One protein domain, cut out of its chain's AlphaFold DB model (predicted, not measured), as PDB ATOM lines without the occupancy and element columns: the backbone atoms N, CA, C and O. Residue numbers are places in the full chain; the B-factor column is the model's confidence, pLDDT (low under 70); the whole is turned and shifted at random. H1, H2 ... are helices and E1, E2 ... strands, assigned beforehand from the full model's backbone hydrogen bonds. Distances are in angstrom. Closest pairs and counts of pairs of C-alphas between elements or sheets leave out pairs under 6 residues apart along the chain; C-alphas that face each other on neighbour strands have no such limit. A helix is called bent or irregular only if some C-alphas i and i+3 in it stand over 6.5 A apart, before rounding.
ATOM      1  N   ALA A 157      31.700  47.089   1.403       53.41
ATOM      2  CA  ALA A 157      31.422  48.276   0.595       53.41
ATOM      3  C   ALA A 157      32.355  48.385  -0.628       53.41
ATOM      4  O   ALA A 157      31.902  48.647  -1.737       53.41
ATOM      5  N   ARG A 158      33.651  48.100  -0.458       57.66
ATOM      6  CA  ARG A 158      34.637  48.114  -1.558       57.66
ATOM      7  C   ARG A 158      34.384  47.035  -2.596       57.66
ATOM      8  O   ARG A 158      34.527  47.271  -3.790       57.66
ATOM      9  N   ALA A 159      34.014  45.852  -2.128       59.12
ATOM     10  CA  ALA A 159      33.704  44.731  -2.990       59.12
ATOM     11  C   ALA A 159      32.448  45.015  -3.840       59.12
ATOM     12  O   ALA A 159      32.449  44.750  -5.039       59.12
ATOM     13  N   MET A 160      31.431  45.655  -3.245       58.97
ATOM     14  CA  MET A 160      30.256  46.165  -3.964       58.97
ATOM     15  C   MET A 160      30.625  47.243  -4.987       58.97
ATOM     16  O   MET A 160      30.101  47.233  -6.095       58.97
ATOM     17  N   LEU A 161      31.550  48.144  -4.646       59.34
ATOM     18  CA  LEU A 161      31.993  49.204  -5.549       59.34
ATOM     19  C   LEU A 161      32.763  48.647  -6.759       59.34
ATOM     20  O   LEU A 161      32.461  49.016  -7.891       59.34
ATOM     21  N   PHE A 162      33.714  47.726  -6.538       69.56
ATOM     22  CA  PHE A 162      34.401  47.007  -7.622       69.56
ATOM     23  C   PHE A 162      33.388  46.347  -8.554       69.56
ATOM     24  O   PHE A 162      33.460  46.520  -9.769       69.56
ATOM     25  N   GLN A 163      32.446  45.603  -7.968       70.69
ATOM     26  CA  GLN A 163      31.428  44.881  -8.713       70.69
ATOM     27  C   GLN A 163      30.591  45.840  -9.565       70.69
ATOM     28  O   GLN A 163      30.513  45.648 -10.772       70.69
ATOM     29  N   ALA A 164      30.052  46.905  -8.971       65.81
ATOM     30  CA  ALA A 164      29.236  47.884  -9.682       65.81
ATOM     31  C   ALA A 164      29.996  48.536 -10.852       65.81
ATOM     32  O   ALA A 164      29.441  48.694 -11.939       65.81
ATOM     33  N   TYR A 165      31.278  48.871 -10.669       69.25
ATOM     34  CA  TYR A 165      32.094  49.431 -11.751       69.25
ATOM     35  C   TYR A 165      32.392  48.424 -12.861       69.25
ATOM     36  O   TYR A 165      32.285  48.774 -14.038       69.25
ATOM     37  N   ALA A 166      32.758  47.192 -12.505       74.44
ATOM     38  CA  ALA A 166      33.012  46.133 -13.475       74.44
ATOM     39  C   ALA A 166      31.751  45.807 -14.290       74.44
ATOM     40  O   ALA A 166      31.823  45.711 -15.512       74.44
ATOM     41  N   GLU A 167      30.596  45.716 -13.629       75.06
ATOM     42  CA  GLU A 167      29.313  45.421 -14.266       75.06
ATOM     43  C   GLU A 167      28.843  46.557 -15.176       75.06
ATOM     44  O   GLU A 167      28.442  46.305 -16.309       75.06
ATOM     45  N   GLN A 168      28.913  47.811 -14.728       68.12
ATOM     46  CA  GLN A 168      28.238  48.903 -15.435       68.12
ATOM     47  C   GLN A 168      29.139  49.719 -16.364       68.12
ATOM     48  O   GLN A 168      28.657  50.277 -17.355       68.12
ATOM     49  N   HIS A 169      30.435  49.826 -16.061       66.62
ATOM     50  CA  HIS A 169      31.276  50.892 -16.618       66.62
ATOM     51  C   HIS A 169      32.542  50.421 -17.330       66.62
ATOM     52  O   HIS A 169      33.126  51.208 -18.079       66.62
ATOM     53  N   TYR A 170      32.971  49.174 -17.134       73.44
ATOM     54  CA  TYR A 170      34.189  48.654 -17.750       73.44
ATOM     55  C   TYR A 170      34.137  48.744 -19.286       73.44
ATOM     56  O   TYR A 170      33.267  48.151 -19.908       73.44
ATOM     57  N   ALA A 171      35.058  49.496 -19.906       67.62
ATOM     58  CA  ALA A 171      35.255  49.584 -21.365       67.62
ATOM     59  C   ALA A 171      34.006  49.936 -22.224       67.62
ATOM     60  O   ALA A 171      33.993  49.727 -23.442       67.62
ATOM     61  N   VAL A 172      32.961  50.514 -21.616       63.44
ATOM     62  CA  VAL A 172      31.692  50.852 -22.297       63.44
ATOM     63  C   VAL A 172      31.559  52.355 -22.612       63.44
ATOM     64  O   VAL A 172      30.792  52.719 -23.501       63.44
ATOM     65  N   SER A 173      32.312  53.253 -21.956       56.56
ATOM     66  CA  SER A 173      32.157  54.719 -22.093       56.56
ATOM     67  C   SER A 173      33.470  55.473 -22.359       56.56
ATOM     68  O   SER A 173      34.554  54.973 -22.086       56.56
ATOM     69  N   SER A 174      33.394  56.719 -22.843       47.69
ATOM     70  CA  SER A 174      34.564  57.579 -23.119       47.69
ATOM     71  C   SER A 174      35.403  57.922 -21.876       47.69
ATOM     72  O   SER A 174      36.598  58.189 -21.996       47.69
ATOM     73  N   PHE A 175      34.811  57.863 -20.678       43.53
ATOM     74  CA  PHE A 175      35.506  58.015 -19.391       43.53
ATOM     75  C   PHE A 175      35.930  56.679 -18.776       43.53
ATOM     76  O   PHE A 175      36.558  56.665 -17.717       43.53
ATOM     77  N   SER A 176      35.631  55.552 -19.433       52.75
ATOM     78  CA  SER A 176      35.944  54.234 -18.893       52.75
ATOM     79  C   SER A 176      37.436  53.966 -18.838       52.75
ATOM     80  O   SER A 176      37.820  53.109 -18.069       52.75
ATOM     81  N   TRP A 177      38.293  54.663 -19.592       53.56
ATOM     82  CA  TRP A 177      39.717  54.311 -19.668       53.56
ATOM     83  C   TRP A 177      40.434  54.363 -18.305       53.56
ATOM     84  O   TRP A 177      41.269  53.506 -18.032       53.56
ATOM     85  N   ILE A 178      40.069  55.304 -17.419       53.25
ATOM     86  CA  ILE A 178      40.621  55.382 -16.053       53.25
ATOM     87  C   ILE A 178      40.161  54.172 -15.233       53.25
ATOM     88  O   ILE A 178      40.972  53.491 -14.613       53.25
ATOM     89  N   PHE A 179      38.861  53.878 -15.253       60.94
ATOM     90  CA  PHE A 179      38.274  52.780 -14.482       60.94
ATOM     91  C   PHE A 179      38.671  51.401 -15.025       60.94
ATOM     92  O   PHE A 179      38.964  50.498 -14.249       60.94
ATOM     93  N   THR A 180      38.748  51.262 -16.346       66.81
ATOM     94  CA  THR A 180      39.296  50.115 -17.070       66.81
ATOM     95  C   THR A 180      40.740  49.895 -16.652       66.81
ATOM     96  O   THR A 180      41.048  48.813 -16.185       66.81
ATOM     97  N   SER A 181      41.588  50.931 -16.660       63.25
ATOM     98  CA  SER A 181      42.977  50.817 -16.196       63.25
ATOM     99  C   SER A 181      43.085  50.387 -14.727       63.25
ATOM    100  O   SER A 181      43.933  49.566 -14.380       63.25
ATOM    101  N   VAL A 182      42.214  50.885 -13.844       64.88
ATOM    102  CA  VAL A 182      42.182  50.467 -12.429       64.88
ATOM    103  C   VAL A 182      41.783  48.995 -12.287       64.88
ATOM    104  O   VAL A 182      42.426  48.251 -11.545       64.88
ATOM    105  N   ILE A 183      40.741  48.566 -13.003       74.44
ATOM    106  CA  ILE A 183      40.281  47.174 -13.007       74.44
ATOM    107  C   ILE A 183      41.355  46.257 -13.604       74.44
ATOM    108  O   ILE A 183      41.641  45.211 -13.019       74.44
ATOM    109  N   ASP A 184      41.988  46.668 -14.701       75.38
ATOM    110  CA  ASP A 184      43.013  45.896 -15.396       75.38
ATOM    111  C   ASP A 184      44.249  45.699 -14.512       75.38
ATOM    112  O   ASP A 184      44.716  44.574 -14.322       75.38
ATOM    113  N   ASN A 185      44.739  46.781 -13.897       69.56
ATOM    114  CA  ASN A 185      45.880  46.732 -12.987       69.56
ATOM    115  C   ASN A 185      45.597  45.875 -11.757       69.56
ATOM    116  O   ASN A 185      46.478  45.144 -11.306       69.56
ATOM    117  N   LEU A 186      44.383  45.944 -11.203       73.44
ATOM    118  CA  LEU A 186      44.005  45.096 -10.078       73.44
ATOM    119  C   LEU A 186      44.027  43.626 -10.478       73.44
ATOM    120  O   LEU A 186      44.650  42.828  -9.790       73.44
ATOM    121  N   GLN A 187      43.370  43.268 -11.576       79.38
ATOM    122  CA  GLN A 187      43.299  41.880 -12.028       79.38
ATOM    123  C   GLN A 187      44.681  41.293 -12.307       79.38
ATOM    124  O   GLN A 187      44.999  40.217 -11.792       79.38
ATOM    125  N   ALA A 188      45.524  42.044 -13.019       74.88
ATOM    126  CA  ALA A 188      46.891  41.645 -13.327       74.88
ATOM    127  C   ALA A 188      47.736  41.473 -12.056       74.88
ATOM    128  O   ALA A 188      48.384  40.443 -11.870       74.88
ATOM    129  N   SER A 189      47.687  42.446 -11.145       71.81
ATOM    130  CA  SER A 189      48.544  42.456  -9.953       71.81
ATOM    131  C   SER A 189      48.093  41.473  -8.876       71.81
ATOM    132  O   SER A 189      48.895  40.941  -8.115       71.81
ATOM    133  N   CYS A 190      46.788  41.231  -8.796       76.38
ATOM    134  CA  CYS A 190      46.190  40.302  -7.849       76.38
ATOM    135  C   CYS A 190      46.070  38.881  -8.394       76.38
ATOM    136  O   CYS A 190      45.605  37.995  -7.667       76.38
ATOM    137  N   HIS A 191      46.431  38.669  -9.662       86.06
ATOM    138  CA  HIS A 191      46.235  37.408 -10.368       86.06
ATOM    139  C   HIS A 191      44.800  36.882 -10.188       86.06
ATOM    140  O   HIS A 191      44.573  35.737  -9.768       86.06
ATOM    141  N   CYS A 192      43.825  37.763 -10.429       86.31
ATOM    142  CA  CYS A 192      42.397  37.524 -10.238       86.31
ATOM    143  C   CYS A 192      41.598  37.946 -11.479       86.31
ATOM    144  O   CYS A 192      42.067  38.746 -12.278       86.31
ATOM    145  N   CYS A 193      40.387  37.416 -11.643       88.19
ATOM    146  CA  CYS A 193      39.485  37.795 -12.727       88.19
ATOM    147  C   CYS A 193      38.049  37.903 -12.220       88.19
ATOM    148  O   CYS A 193      37.531  36.982 -11.583       88.19
ATOM    149  N   GLY A 194      37.408  39.033 -12.532       83.19
ATOM    150  CA  GLY A 194      36.006  39.280 -12.203       83.19
ATOM    151  C   GLY A 194      35.701  39.245 -10.703       83.19
ATOM    152  O   GLY A 194      36.587  39.319  -9.841       83.19
ATOM    153  N   TYR A 195      34.413  39.147 -10.384       75.88
ATOM    154  CA  TYR A 195      33.931  39.149  -9.010       75.88
ATOM    155  C   TYR A 195      32.903  38.043  -8.778       75.88
ATOM    156  O   TYR A 195      31.935  37.907  -9.515       75.88
ATOM    157  N   THR A 196      33.106  37.247  -7.727       68.94
ATOM    158  CA  THR A 196      32.170  36.185  -7.323       68.94
ATOM    159  C   THR A 196      31.750  36.342  -5.860       68.94
ATOM    160  O   THR A 196      32.584  36.347  -4.945       68.94
ATOM    161  N   ILE A 197      30.435  36.453  -5.633       51.94
ATOM    162  CA  ILE A 197      29.804  36.436  -4.303       51.94
ATOM    163  C   ILE A 197      29.201  35.050  -4.083       51.94
ATOM    164  O   ILE A 197      28.003  34.838  -4.220       51.94
ATOM    165  N   GLY A 198      30.027  34.064  -3.758       52.31
ATOM    166  CA  GLY A 198      29.495  32.745  -3.438       52.31
ATOM    167  C   GLY A 198      30.571  31.791  -2.964       52.31
ATOM    168  O   GLY A 198      31.493  31.476  -3.705       52.31
ATOM    169  N   LYS A 199      30.451  31.319  -1.719       44.22
ATOM    170  CA  LYS A 199      31.247  30.195  -1.195       44.22
ATOM    171  C   LYS A 199      30.613  28.826  -1.494       44.22
ATOM    172  O   LYS A 199      31.198  27.817  -1.124       44.22
ATOM    173  N   SER A 200      29.420  28.775  -2.092       44.22
ATOM    174  CA  SER A 200      28.572  27.574  -2.078       44.22
ATOM    175  C   SER A 200      28.492  26.796  -3.389       44.22
ATOM    176  O   SER A 200      27.914  25.713  -3.388       44.22
ATOM    177  N   VAL A 201      29.069  27.282  -4.491       45.81
ATOM    178  CA  VAL A 201      29.080  26.521  -5.747       45.81
ATOM    179  C   VAL A 201      30.422  25.817  -5.872       45.81
ATOM    180  O   VAL A 201      31.488  26.428  -5.878       45.81
ATOM    181  N   ILE A 202      30.337  24.495  -5.858       46.91
ATOM    182  CA  ILE A 202      31.437  23.541  -5.913       46.91
ATOM    183  C   ILE A 202      32.396  23.886  -7.063       46.91
ATOM    184  O   ILE A 202      31.978  24.227  -8.164       46.91
ATOM    185  N   ILE A 203      33.684  23.723  -6.761       56.28
ATOM    186  CA  ILE A 203      34.945  24.040  -7.465       56.28
ATOM    187  C   ILE A 203      35.079  23.412  -8.881       56.28
ATOM    188  O   ILE A 203      36.172  23.328  -9.428       56.28
ATOM    189  N   LYS A 204      33.992  22.937  -9.496       66.75
ATOM    190  CA  LYS A 204      34.041  22.107 -10.703       66.75
ATOM    191  C   LYS A 204      34.339  22.886 -11.988       66.75
ATOM    192  O   LYS A 204      35.026  22.337 -12.838       66.75
ATOM    193  N   TYR A 205      33.848  24.123 -12.120       79.25
ATOM    194  CA  TYR A 205      34.021  24.942 -13.329       79.25
ATOM    195  C   TYR A 205      34.500  26.356 -12.984       79.25
ATOM    196  O   TYR A 205      33.737  27.323 -12.975       79.25
ATOM    197  N   ARG A 206      35.766  26.470 -12.578       84.38
ATOM    198  CA  ARG A 206      36.305  27.710 -12.000       84.38
ATOM    199  C   ARG A 206      36.452  28.811 -13.043       84.38
ATOM    200  O   ARG A 206      36.169  29.968 -12.735       84.38
ATOM    201  N   ALA A 207      36.889  28.466 -14.250       88.81
ATOM    202  CA  ALA A 207      37.061  29.434 -15.322       88.81
ATOM    203  C   ALA A 207      35.716  29.846 -15.933       88.81
ATOM    204  O   ALA A 207      35.538  31.023 -16.251       88.81
ATOM    205  N   GLN A 208      34.741  28.928 -15.986       88.50
ATOM    206  CA  GLN A 208      33.383  29.243 -16.445       88.50
ATOM    207  C   GLN A 208      32.774  30.415 -15.675       88.50
ATOM    208  O   GLN A 208      32.165  31.294 -16.270       88.50
ATOM    209  N   HIS A 209      32.954  30.466 -14.355       86.00
ATOM    210  CA  HIS A 209      32.404  31.554 -13.546       86.00
ATOM    211  C   HIS A 209      32.962  32.927 -13.927       86.00
ATOM    212  O   HIS A 209      32.218  33.906 -13.927       86.00
ATOM    213  N   ALA A 210      34.255  33.004 -14.246       89.00
ATOM    214  CA  ALA A 210      34.871  34.245 -14.698       89.00
ATOM    215  C   ALA A 210      34.338  34.652 -16.079       89.00
ATOM    216  O   ALA A 210      33.993  35.816 -16.274       89.00
ATOM    217  N   VAL A 211      34.217  33.685 -16.994       91.44
ATOM    218  CA  VAL A 211      33.627  33.889 -18.323       91.44
ATOM    219  C   VAL A 211      32.191  34.393 -18.210       91.44
ATOM    220  O   VAL A 211      31.894  35.457 -18.731       91.44
ATOM    221  N   VAL A 212      31.330  33.694 -17.468       89.06
ATOM    222  CA  VAL A 212      29.908  34.042 -17.316       89.06
ATOM    223  C   VAL A 212      29.729  35.411 -16.664       89.06
ATOM    224  O   VAL A 212      28.906  36.194 -17.130       89.06
ATOM    225  N   PHE A 213      30.516  35.736 -15.631       88.00
ATOM    226  CA  PHE A 213      30.500  37.075 -15.038       88.00
ATOM    227  C   PHE A 213      30.732  38.142 -16.116       88.00
ATOM    228  O   PHE A 213      29.895  39.012 -16.335       88.00
ATOM    229  N   TRP A 214      31.827  38.046 -16.870       90.12
ATOM    230  CA  TRP A 214      32.119  39.048 -17.889       90.12
ATOM    231  C   TRP A 214      31.110  39.046 -19.033       90.12
ATOM    232  O   TRP A 214      30.628  40.118 -19.387       90.12
ATOM    233  N   SER A 215      30.748  37.884 -19.572       88.50
ATOM    234  CA  SER A 215      29.890  37.784 -20.752       88.50
ATOM    235  C   SER A 215      28.417  38.096 -20.486       88.50
ATOM    236  O   SER A 215      27.737  38.550 -21.402       88.50
ATOM    237  N   GLU A 216      27.908  37.841 -19.274       84.44
ATOM    238  CA  GLU A 216      26.469  37.934 -18.971       84.44
ATOM    239  C   GLU A 216      26.118  38.992 -17.926       84.44
ATOM    240  O   GLU A 216      25.027  39.555 -17.987       84.44
ATOM    241  N   THR A 217      27.008  39.288 -16.974       80.88
ATOM    242  CA  THR A 217      26.692  40.221 -15.881       80.88
ATOM    243  C   THR A 217      27.286  41.610 -16.080       80.88
ATOM    244  O   THR A 217      26.983  42.509 -15.299       80.88
ATOM    245  N   THR A 218      28.112  41.819 -17.110       83.50
ATOM    246  CA  THR A 218      28.705  43.132 -17.403       83.50
ATOM    247  C   THR A 218      28.213  43.725 -18.722       83.50
ATOM    248  O   THR A 218      28.029  43.025 -19.719       83.50
ATOM    249  N   ASN A 219      28.082  45.051 -18.760       80.81
ATOM    250  CA  ASN A 219      27.789  45.811 -19.974       80.81
ATOM    251  C   ASN A 219      28.877  45.630 -21.040       80.81
ATOM    252  O   ASN A 219      28.591  45.731 -22.231       80.81
ATOM    253  N   TRP A 220      30.115  45.346 -20.625       87.31
ATOM    254  CA  TRP A 220      31.190  44.992 -21.546       87.31
ATOM    255  C   TRP A 220      30.864  43.710 -22.311       87.31
ATOM    256  O   TRP A 220      30.893  43.721 -23.537       87.31
ATOM    257  N   GLY A 221      30.474  42.638 -21.614       87.31
ATOM    258  CA  GLY A 221      30.084  41.378 -22.252       87.31
ATOM    259  C   GLY A 221      28.855  41.519 -23.139       87.31
ATOM    260  O   GLY A 221      28.837  40.997 -24.251       87.31
ATOM    261  N   LEU A 222      27.862  42.300 -22.700       84.94
ATOM    262  CA  LEU A 222      26.685  42.617 -23.514       84.94
ATOM    263  C   LEU A 222      27.057  43.363 -24.800       84.94
ATOM    264  O   LEU A 222      26.500  43.073 -25.857       84.94
ATOM    265  N   LYS A 223      28.014  44.295 -24.733       87.12
ATOM    266  CA  LYS A 223      28.529  44.994 -25.913       87.12
ATOM    267  C   LYS A 223      29.238  44.028 -26.862       87.12
ATOM    268  O   LYS A 223      28.899  44.003 -28.037       87.12
ATOM    269  N   GLN A 224      30.136  43.189 -26.347       89.31
ATOM    270  CA  GLN A 224      30.824  42.164 -27.139       89.31
ATOM    271  C   GLN A 224      29.833  41.216 -27.831       89.31
ATOM    272  O   GLN A 224      29.960  40.937 -29.020       89.31
ATOM    273  N   ALA A 225      28.802  40.767 -27.109       87.88
ATOM    274  CA  ALA A 225      27.730  39.934 -27.648       87.88
ATOM    275  C   ALA A 225      26.907  40.667 -28.720       87.88
ATOM    276  O   ALA A 225      26.581  40.087 -29.756       87.88
ATOM    277  N   SER A 226      26.595  41.944 -28.499       87.38
ATOM    278  CA  SER A 226      25.894  42.782 -29.475       87.38
ATOM    279  C   SER A 226      26.718  42.995 -30.748       87.38
ATOM    280  O   SER A 226      26.153  42.950 -31.840       87.38
ATOM    281  N   ASP A 227      28.034  43.190 -30.632       90.00
ATOM    282  CA  ASP A 227      28.941  43.416 -31.767       90.00
ATOM    283  C   ASP A 227      28.996  42.193 -32.702       90.00
ATOM    284  O   ASP A 227      29.092  42.337 -33.922       90.00
ATOM    285  N   ILE A 228      28.838  40.986 -32.150       91.88
ATOM    286  CA  ILE A 228      28.712  39.734 -32.917       91.88
ATOM    287  C   ILE A 228      27.256  39.336 -33.216       91.88
ATOM    288  O   ILE A 228      27.015  38.220 -33.678       91.88
ATOM    289  N   GLN A 229      26.279  40.202 -32.926       92.62
ATOM    290  CA  GLN A 229      24.841  39.939 -33.089       92.62
ATOM    291  C   GLN A 229      24.369  38.647 -32.400       92.62
ATOM    292  O   GLN A 229      23.523  37.923 -32.923       92.62
ATOM    293  N   PHE A 230      24.934  38.338 -31.230       86.88
ATOM    294  CA  PHE A 230      24.655  37.127 -30.454       86.88
ATOM    295  C   PHE A 230      24.905  35.818 -31.225       86.88
ATOM    296  O   PHE A 230      24.320  34.782 -30.911       86.88
ATOM    297  N   ASN A 231      25.786  35.835 -32.229       92.88
ATOM    298  CA  ASN A 231      26.154  34.635 -32.969       92.88
ATOM    299  C   ASN A 231      26.992  33.690 -32.097       92.88
ATOM    300  O   ASN A 231      28.186  33.893 -31.892       92.88
ATOM    301  N   ASP A 232      26.375  32.601 -31.648       91.19
ATOM    302  CA  ASP A 232      26.995  31.569 -30.813       91.19
ATOM    303  C   ASP A 232      28.269  30.948 -31.422       91.19
ATOM    304  O   ASP A 232      29.168  30.524 -30.693       91.19
ATOM    305  N   SER A 233      28.391  30.931 -32.752       92.81
ATOM    306  CA  SER A 233      29.569  30.390 -33.444       92.81
ATOM    307  C   SER A 233      30.705  31.401 -33.625       92.81
ATOM    308  O   SER A 233      31.799  31.005 -34.035       92.81
ATOM    309  N   ALA A 234      30.466  32.688 -33.355       93.38
ATOM    310  CA  ALA A 234      31.475  33.724 -33.514       93.38
ATOM    311  C   ALA A 234      32.536  33.646 -32.408       93.38
ATOM    312  O   ALA A 234      32.247  33.307 -31.258       93.38
ATOM    313  N   LEU A 235      33.775  33.975 -32.782       93.25
ATOM    314  CA  LEU A 235      34.858  34.185 -31.830       93.25
ATOM    315  C   LEU A 235      34.751  35.593 -31.256       93.25
ATOM    316  O   LEU A 235      34.635  36.561 -32.007       93.25
ATOM    317  N   VAL A 236      34.810  35.692 -29.936       94.06
ATOM    318  CA  VAL A 236      34.681  36.950 -29.208       94.06
ATOM    319  C   VAL A 236      35.533  36.911 -27.946       94.06
ATOM    320  O   VAL A 236      35.864  35.841 -27.429       94.06
ATOM    321  N   GLU A 237      35.911  38.084 -27.454       92.25
ATOM    322  CA  GLU A 237      36.518  38.206 -26.136       92.25
ATOM    323  C   GLU A 237      35.469  37.853 -25.074       92.25
ATOM    324  O   GLU A 237      34.478  38.560 -24.901       92.25
ATOM    325  N   LEU A 238      35.669  36.735 -24.374       92.12
ATOM    326  CA  LEU A 238      34.761  36.278 -23.316       92.12
ATOM    327  C   LEU A 238      35.097  36.891 -21.955       92.12
ATOM    328  O   LEU A 238      34.245  36.953 -21.072       92.12
ATOM    329  N   VAL A 239      36.337  37.352 -21.790       92.25
ATOM    330  CA  VAL A 239      36.814  38.088 -20.617       92.25
ATOM    331  C   VAL A 239      37.749  39.227 -21.048       92.25
ATOM    332  O   VAL A 239      38.303  39.198 -22.150       92.25
ATOM    333  N   PRO A 240      37.982  40.226 -20.189       90.31
ATOM    334  CA  PRO A 240      39.047  41.202 -20.365       90.31
ATOM    335  C   PRO A 240      40.433  40.577 -20.516       90.31
ATOM    336  O   PRO A 240      40.746  39.580 -19.862       90.31
ATOM    337  N   ARG A 241      41.319  41.215 -21.288       87.69
ATOM    338  CA  ARG A 241      42.729  40.790 -21.395       87.69
ATOM    339  C   ARG A 241      43.475  40.832 -20.062       87.69
ATOM    340  O   ARG A 241      44.371  40.028 -19.835       87.69
ATOM    341  N   SER A 242      43.079  41.711 -19.150       86.06
ATOM    342  CA  SER A 242      43.625  41.771 -17.790       86.06
ATOM    343  C   SER A 242      43.390  40.505 -16.961       86.06
ATOM    344  O   SER A 242      44.078  40.289 -15.965       86.06
ATOM    345  N   CYS A 243      42.451  39.645 -17.369       89.06
ATOM    346  CA  CYS A 243      42.241  38.336 -16.762       89.06
ATOM    347  C   CYS A 243      43.252  37.279 -17.220       89.06
ATOM    348  O   CYS A 243      43.253  36.176 -16.671       89.06
ATOM    349  N   CYS A 244      44.074  37.555 -18.230       88.44
ATOM    350  CA  CYS A 244      44.991  36.574 -18.787       88.44
ATOM    351  C   CYS A 244      46.221  36.373 -17.909       88.44
ATOM    352  O   CYS A 244      46.810  37.326 -17.403       88.44
ATOM    353  N   ARG A 245      46.641  35.112 -17.759       86.88
ATOM    354  CA  ARG A 245      47.854  34.765 -17.002       86.88
ATOM    355  C   ARG A 245      49.128  35.203 -17.707       86.88
ATOM    356  O   ARG A 245      50.087  35.583 -17.042       86.88
ATOM    357  N   THR A 246      49.102  35.134 -19.033       82.50
ATOM    358  CA  THR A 246      50.195  35.522 -19.920       82.50
ATOM    359  C   THR A 246      49.682  36.650 -20.812       82.50
ATOM    360  O   THR A 246      48.951  36.369 -21.760       82.50
ATOM    361  N   PRO A 247      50.010  37.919 -20.511       68.12
ATOM    362  CA  PRO A 247      49.495  39.074 -21.252       68.12
ATOM    363  C   PRO A 247      49.869  39.085 -22.741       68.12
ATOM    364  O   PRO A 247      49.154  39.679 -23.543       68.12
ATOM    365  N   ASP A 248      50.968  38.415 -23.100       72.31
ATOM    366  CA  ASP A 248      51.482  38.342 -24.473       72.31
ATOM    367  C   ASP A 248      50.699  37.364 -25.366       72.31
ATOM    368  O   ASP A 248      50.849  37.377 -26.588       72.31
ATOM    369  N   ASP A 249      49.859  36.501 -24.785       79.69
ATOM    370  CA  ASP A 249      48.998  35.609 -25.558       79.69
ATOM    371  C   ASP A 249      47.754  36.369 -26.033       79.69
ATOM    372  O   ASP A 249      46.760  36.487 -25.321       79.69
ATOM    373  N   GLU A 250      47.784  36.851 -27.276       76.88
ATOM    374  CA  GLU A 250      46.677  37.598 -27.891       76.88
ATOM    375  C   GLU A 250      45.351  36.828 -27.947       76.88
ATOM    376  O   GLU A 250      44.300  37.431 -28.175       76.88
ATOM    377  N   LYS A 251      45.384  35.502 -27.771       85.50
ATOM    378  CA  LYS A 251      44.199  34.644 -27.823       85.50
ATOM    379  C   LYS A 251      43.728  34.214 -26.446       85.50
ATOM    380  O   LYS A 251      42.695  33.556 -26.374       85.50
ATOM    381  N   CYS A 252      44.407  34.598 -25.368       87.50
ATOM    382  CA  CYS A 252      44.133  34.136 -24.008       87.50
ATOM    383  C   CYS A 252      42.672  34.332 -23.573       87.50
ATOM    384  O   CYS A 252      42.121  33.467 -22.891       87.50
ATOM    385  N   ASN A 253      42.016  35.398 -24.034       91.50
ATOM    386  CA  ASN A 253      40.653  35.779 -23.673       91.50
ATOM    387  C   ASN A 253      39.595  35.486 -24.752       91.50
ATOM    388  O   ASN A 253      38.411  35.749 -24.526       91.50
ATOM    389  N   ILE A 254      39.994  34.947 -25.908       92.31
ATOM    390  CA  ILE A 254      39.101  34.712 -27.050       92.31
ATOM    391  C   ILE A 254      38.505  33.301 -26.978       92.31
ATOM    392  O   ILE A 254      39.227  32.310 -26.835       92.31
ATOM    393  N   GLY A 255      37.186  33.203 -27.119       92.19
ATOM    394  CA  GLY A 255      36.442  31.944 -27.170       92.19
ATOM    395  C   GLY A 255      35.280  32.013 -28.143       92.19
ATOM    396  O   GLY A 255      34.992  33.078 -28.688       92.19
ATOM    397  N   LYS A 256      34.597  30.888 -28.366       93.31
ATOM    398  CA  LYS A 256      33.306  30.944 -29.058       93.31
ATOM    399  C   LYS A 256      32.277  31.488 -28.090       93.31
ATOM    400  O   LYS A 256      32.263  31.087 -26.930       93.31
ATOM    401  N   TYR A 257      31.378  32.342 -28.567       91.94
ATOM    402  CA  TYR A 257      30.339  32.881 -27.696       91.94
ATOM    403  C   TYR A 257      29.544  31.755 -27.016       91.94
ATOM    404  O   TYR A 257      29.316  31.822 -25.808       91.94
ATOM    405  N   TYR A 258      29.219  30.676 -27.740       90.75
ATOM    406  CA  TYR A 258      28.528  29.486 -27.218       90.75
ATOM    407  C   TYR A 258      29.202  28.810 -26.015       90.75
ATOM    408  O   TYR A 258      28.510  28.184 -25.209       90.75
ATOM    409  N   ASP A 259      30.526  28.947 -25.868       87.31
ATOM    410  CA  ASP A 259      31.288  28.281 -24.807       87.31
ATOM    411  C   ASP A 259      30.728  28.654 -23.424       87.31
ATOM    412  O   ASP A 259      30.646  27.790 -22.560       87.31
ATOM    413  N   ARG A 260      30.207  29.882 -23.242       85.75
ATOM    414  CA  ARG A 260      29.570  30.346 -21.990       85.75
ATOM    415  C   ARG A 260      28.449  29.418 -21.486       85.75
ATOM    416  O   ARG A 260      28.306  29.232 -20.277       85.75
ATOM    417  N   VAL A 261      27.683  28.819 -22.408       85.88
ATOM    418  CA  VAL A 261      26.514  27.974 -22.110       85.88
ATOM    419  C   VAL A 261      26.894  26.493 -22.080       85.88
ATOM    420  O   VAL A 261      26.421  25.752 -21.219       85.88
ATOM    421  N   ASN A 262      27.747  26.047 -23.005       87.50
ATOM    422  CA  ASN A 262      28.137  24.644 -23.126       87.50
ATOM    423  C   ASN A 262      29.563  24.404 -22.621       87.50
ATOM    424  O   ASN A 262      30.517  24.344 -23.398       87.50
ATOM    425  N   TRP A 263      29.684  24.229 -21.306       87.69
ATOM    426  CA  TRP A 263      30.970  24.102 -20.632       87.69
ATOM    427  C   TRP A 263      31.265  22.660 -20.204       87.69
ATOM    428  O   TRP A 263      30.461  22.006 -19.537       87.69
ATOM    429  N   SER A 264      32.452  22.165 -20.557       90.00
ATOM    430  CA  SER A 264      32.945  20.840 -20.152       90.00
ATOM    431  C   SER A 264      34.113  20.954 -19.170       90.00
ATOM    432  O   SER A 264      34.754  21.997 -19.084       90.00
ATOM    433  N   ILE A 265      34.433  19.872 -18.450       88.06
ATOM    434  CA  ILE A 265      35.584  19.852 -17.523       88.06
ATOM    435  C   ILE A 265      36.893  20.112 -18.282       88.06
ATOM    436  O   ILE A 265      37.685  20.943 -17.863       88.06
ATOM    437  N   ALA A 266      37.075  19.475 -19.442       90.12
ATOM    438  CA  ALA A 266      38.261  19.681 -20.272       90.12
ATOM    439  C   ALA A 266      38.386  21.137 -20.756       90.12
ATOM    440  O   ALA A 266      39.484  21.684 -20.812       90.12
ATOM    441  N   MET A 267      37.260  21.780 -21.080       90.75
ATOM    442  CA  MET A 267      37.238  23.203 -21.413       90.75
ATOM    443  C   MET A 267      37.592  24.067 -20.198       90.75
ATOM    444  O   MET A 267      38.349  25.023 -20.351       90.75
ATOM    445  N   ASP A 268      37.109  23.720 -19.001       90.75
ATOM    446  CA  ASP A 268      37.474  24.433 -17.775       90.75
ATOM    447  C   ASP A 268      38.966  24.370 -17.489       90.75
ATOM    448  O   ASP A 268      39.530  25.387 -17.106       90.75
ATOM    449  N   ASP A 269      39.603  23.217 -17.695       90.12
ATOM    450  CA  ASP A 269      41.044  23.055 -17.496       90.12
ATOM    451  C   ASP A 269      41.832  23.922 -18.494       90.12
ATOM    452  O   ASP A 269      42.682  24.714 -18.087       90.12
ATOM    453  N   ILE A 270      41.461  23.884 -19.781       91.38
ATOM    454  CA  ILE A 270      42.086  24.708 -20.832       91.38
ATOM    455  C   ILE A 270      41.949  26.205 -20.524       91.38
ATOM    456  O   ILE A 270      42.914  26.963 -20.634       91.38
ATOM    457  N   TRP A 271      40.754  26.658 -20.147       92.25
ATOM    458  CA  TRP A 271      40.542  28.060 -19.793       92.25
ATOM    459  C   TRP A 271      41.221  28.424 -18.478       92.25
ATOM    460  O   TRP A 271      41.800  29.504 -18.369       92.25
ATOM    461  N   SER A 272      41.216  27.524 -17.498       91.06
ATOM    462  CA  SER A 272      41.905  27.726 -16.227       91.06
ATOM    463  C   SER A 272      43.400  27.923 -16.421       91.06
ATOM    464  O   SER A 272      43.989  28.664 -15.642       91.06
ATOM    465  N   ASP A 273      44.013  27.326 -17.441       91.44
ATOM    466  CA  ASP A 273      45.424  27.541 -17.770       91.44
ATOM    467  C   ASP A 273      45.690  28.882 -18.463       91.44
ATOM    468  O   ASP A 273      46.792  29.420 -18.350       91.44
ATOM    469  N   ARG A 274      44.676  29.468 -19.106       92.31
ATOM    470  CA  ARG A 274      44.769  30.740 -19.839       92.31
ATOM    471  C   ARG A 274      44.463  31.961 -18.976       92.31
ATOM    472  O   ARG A 274      45.133  32.987 -19.098       92.31
ATOM    473  N   ILE A 275      43.466  31.861 -18.097       92.38
ATOM    474  CA  ILE A 275      42.954  32.995 -17.317       92.38
ATOM    475  C   ILE A 275      43.108  32.793 -15.807       92.38
ATOM    476  O   ILE A 275      43.266  31.684 -15.281       92.38
TER     477      ILE A 275
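What this domain is: This is residues 157 to 275 of the 333 residues of an uncharacterized protein of Trichuris suis (pig whipworm) (UniProt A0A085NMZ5). Look for H3 in the middle of a rounded, mostly helical body: H6 crosses its first end, H4 turns off at a corner from its last end, and the short H5 packs on it between them. H1 and H2 make one side of the body, H1 meeting H4 end to end, while the two short strands E1 and E2 form a small hairpin near H4 and H5. The printed part has 119 residues, with six named helices and two named strands in the order H1 H2 H3 H4 E1 E2 H5 H6; the sheet, E1 - E2, is antiparallel. It is compact, with a radius of gyration of the C-alphas of 13.6 A and spans of 36 by 34 by 28 A.

Where its parts are: Begin with the sheet: find C-alpha 235 at (34.858, 34.185, -31.830), where E1, residues 235 to 237, starts; E2 is residues 254 to 256. H5, residues 257 to 260, follows directly and is neither bent nor irregular, but only just: C-alphas 257 and 260 are 6.3 A apart. H3, residues 206 to 217, is 16.2 A long, and H4, residues 219 to 227, 12.1 A. H6, residues 265 to 274, runs 14.4 A to C-alpha 274 at (44.769, 30.740, -19.839). H1, residues 157 to 168, runs 16.4 A from C-alpha 157 at (31.422, 48.276, 0.595), and the longest helix, H2, residues 176 to 190, runs 20.5 A.

How they stand to each other: In the hairpin of E1 and E2, look for N 236 and O 255, 2.9 A apart, and N 255 and O 236, 3.0 A apart, both within hydrogen-bond range. The closest C-alphas of H4 and E1, those of Gln 224 and Val 236, are 6.8 A apart. The hub is H3, which touches H5, with the C-alphas of Val 212 and Arg 260 closest at 6.0 A. With residues 206 to 208 alone H3 touches H6, about perpendicular at 80 degrees; the C-alphas of Ala 207 and Ser 272 are closest, 5.2 A apart. H3 and H4 touch only at the corner, about perpendicular at 78 degrees, closest at the C-alphas of Ser 215 and Gly 221, 3.9 A. H1 and H4 touch only at their ends, the C-alphas of Gln 168 and Asn 219 being closest at 5.5 A, at a shallow tilt of 14 degrees, the same way. H1 and H2 only just touch, with 3 pairs of C-alphas within 8 A, those of Ala 166 and Ile 183 closest at 7.4 A; they run opposite ways at a steep tilt of 57 degrees. H2 and H3 are apart. Every O i to N i+4 pair is within hydrogen-bond range in H1, H2, H4 and H6, and 7 of 8 are in H3; H5 is too short for such a pair.

The domain as a whole: The C-alphas farthest apart, those of Ala 157 and Ser 233, are 38.5 A from each other. The printed part has no cut; its long links are residues 191 to 205 and 238 to 253. The mean pLDDT of the printed part is 78.7, and 33 residues are under 70, among them residues 157 to 162, 171 to 182 and 196 to 204.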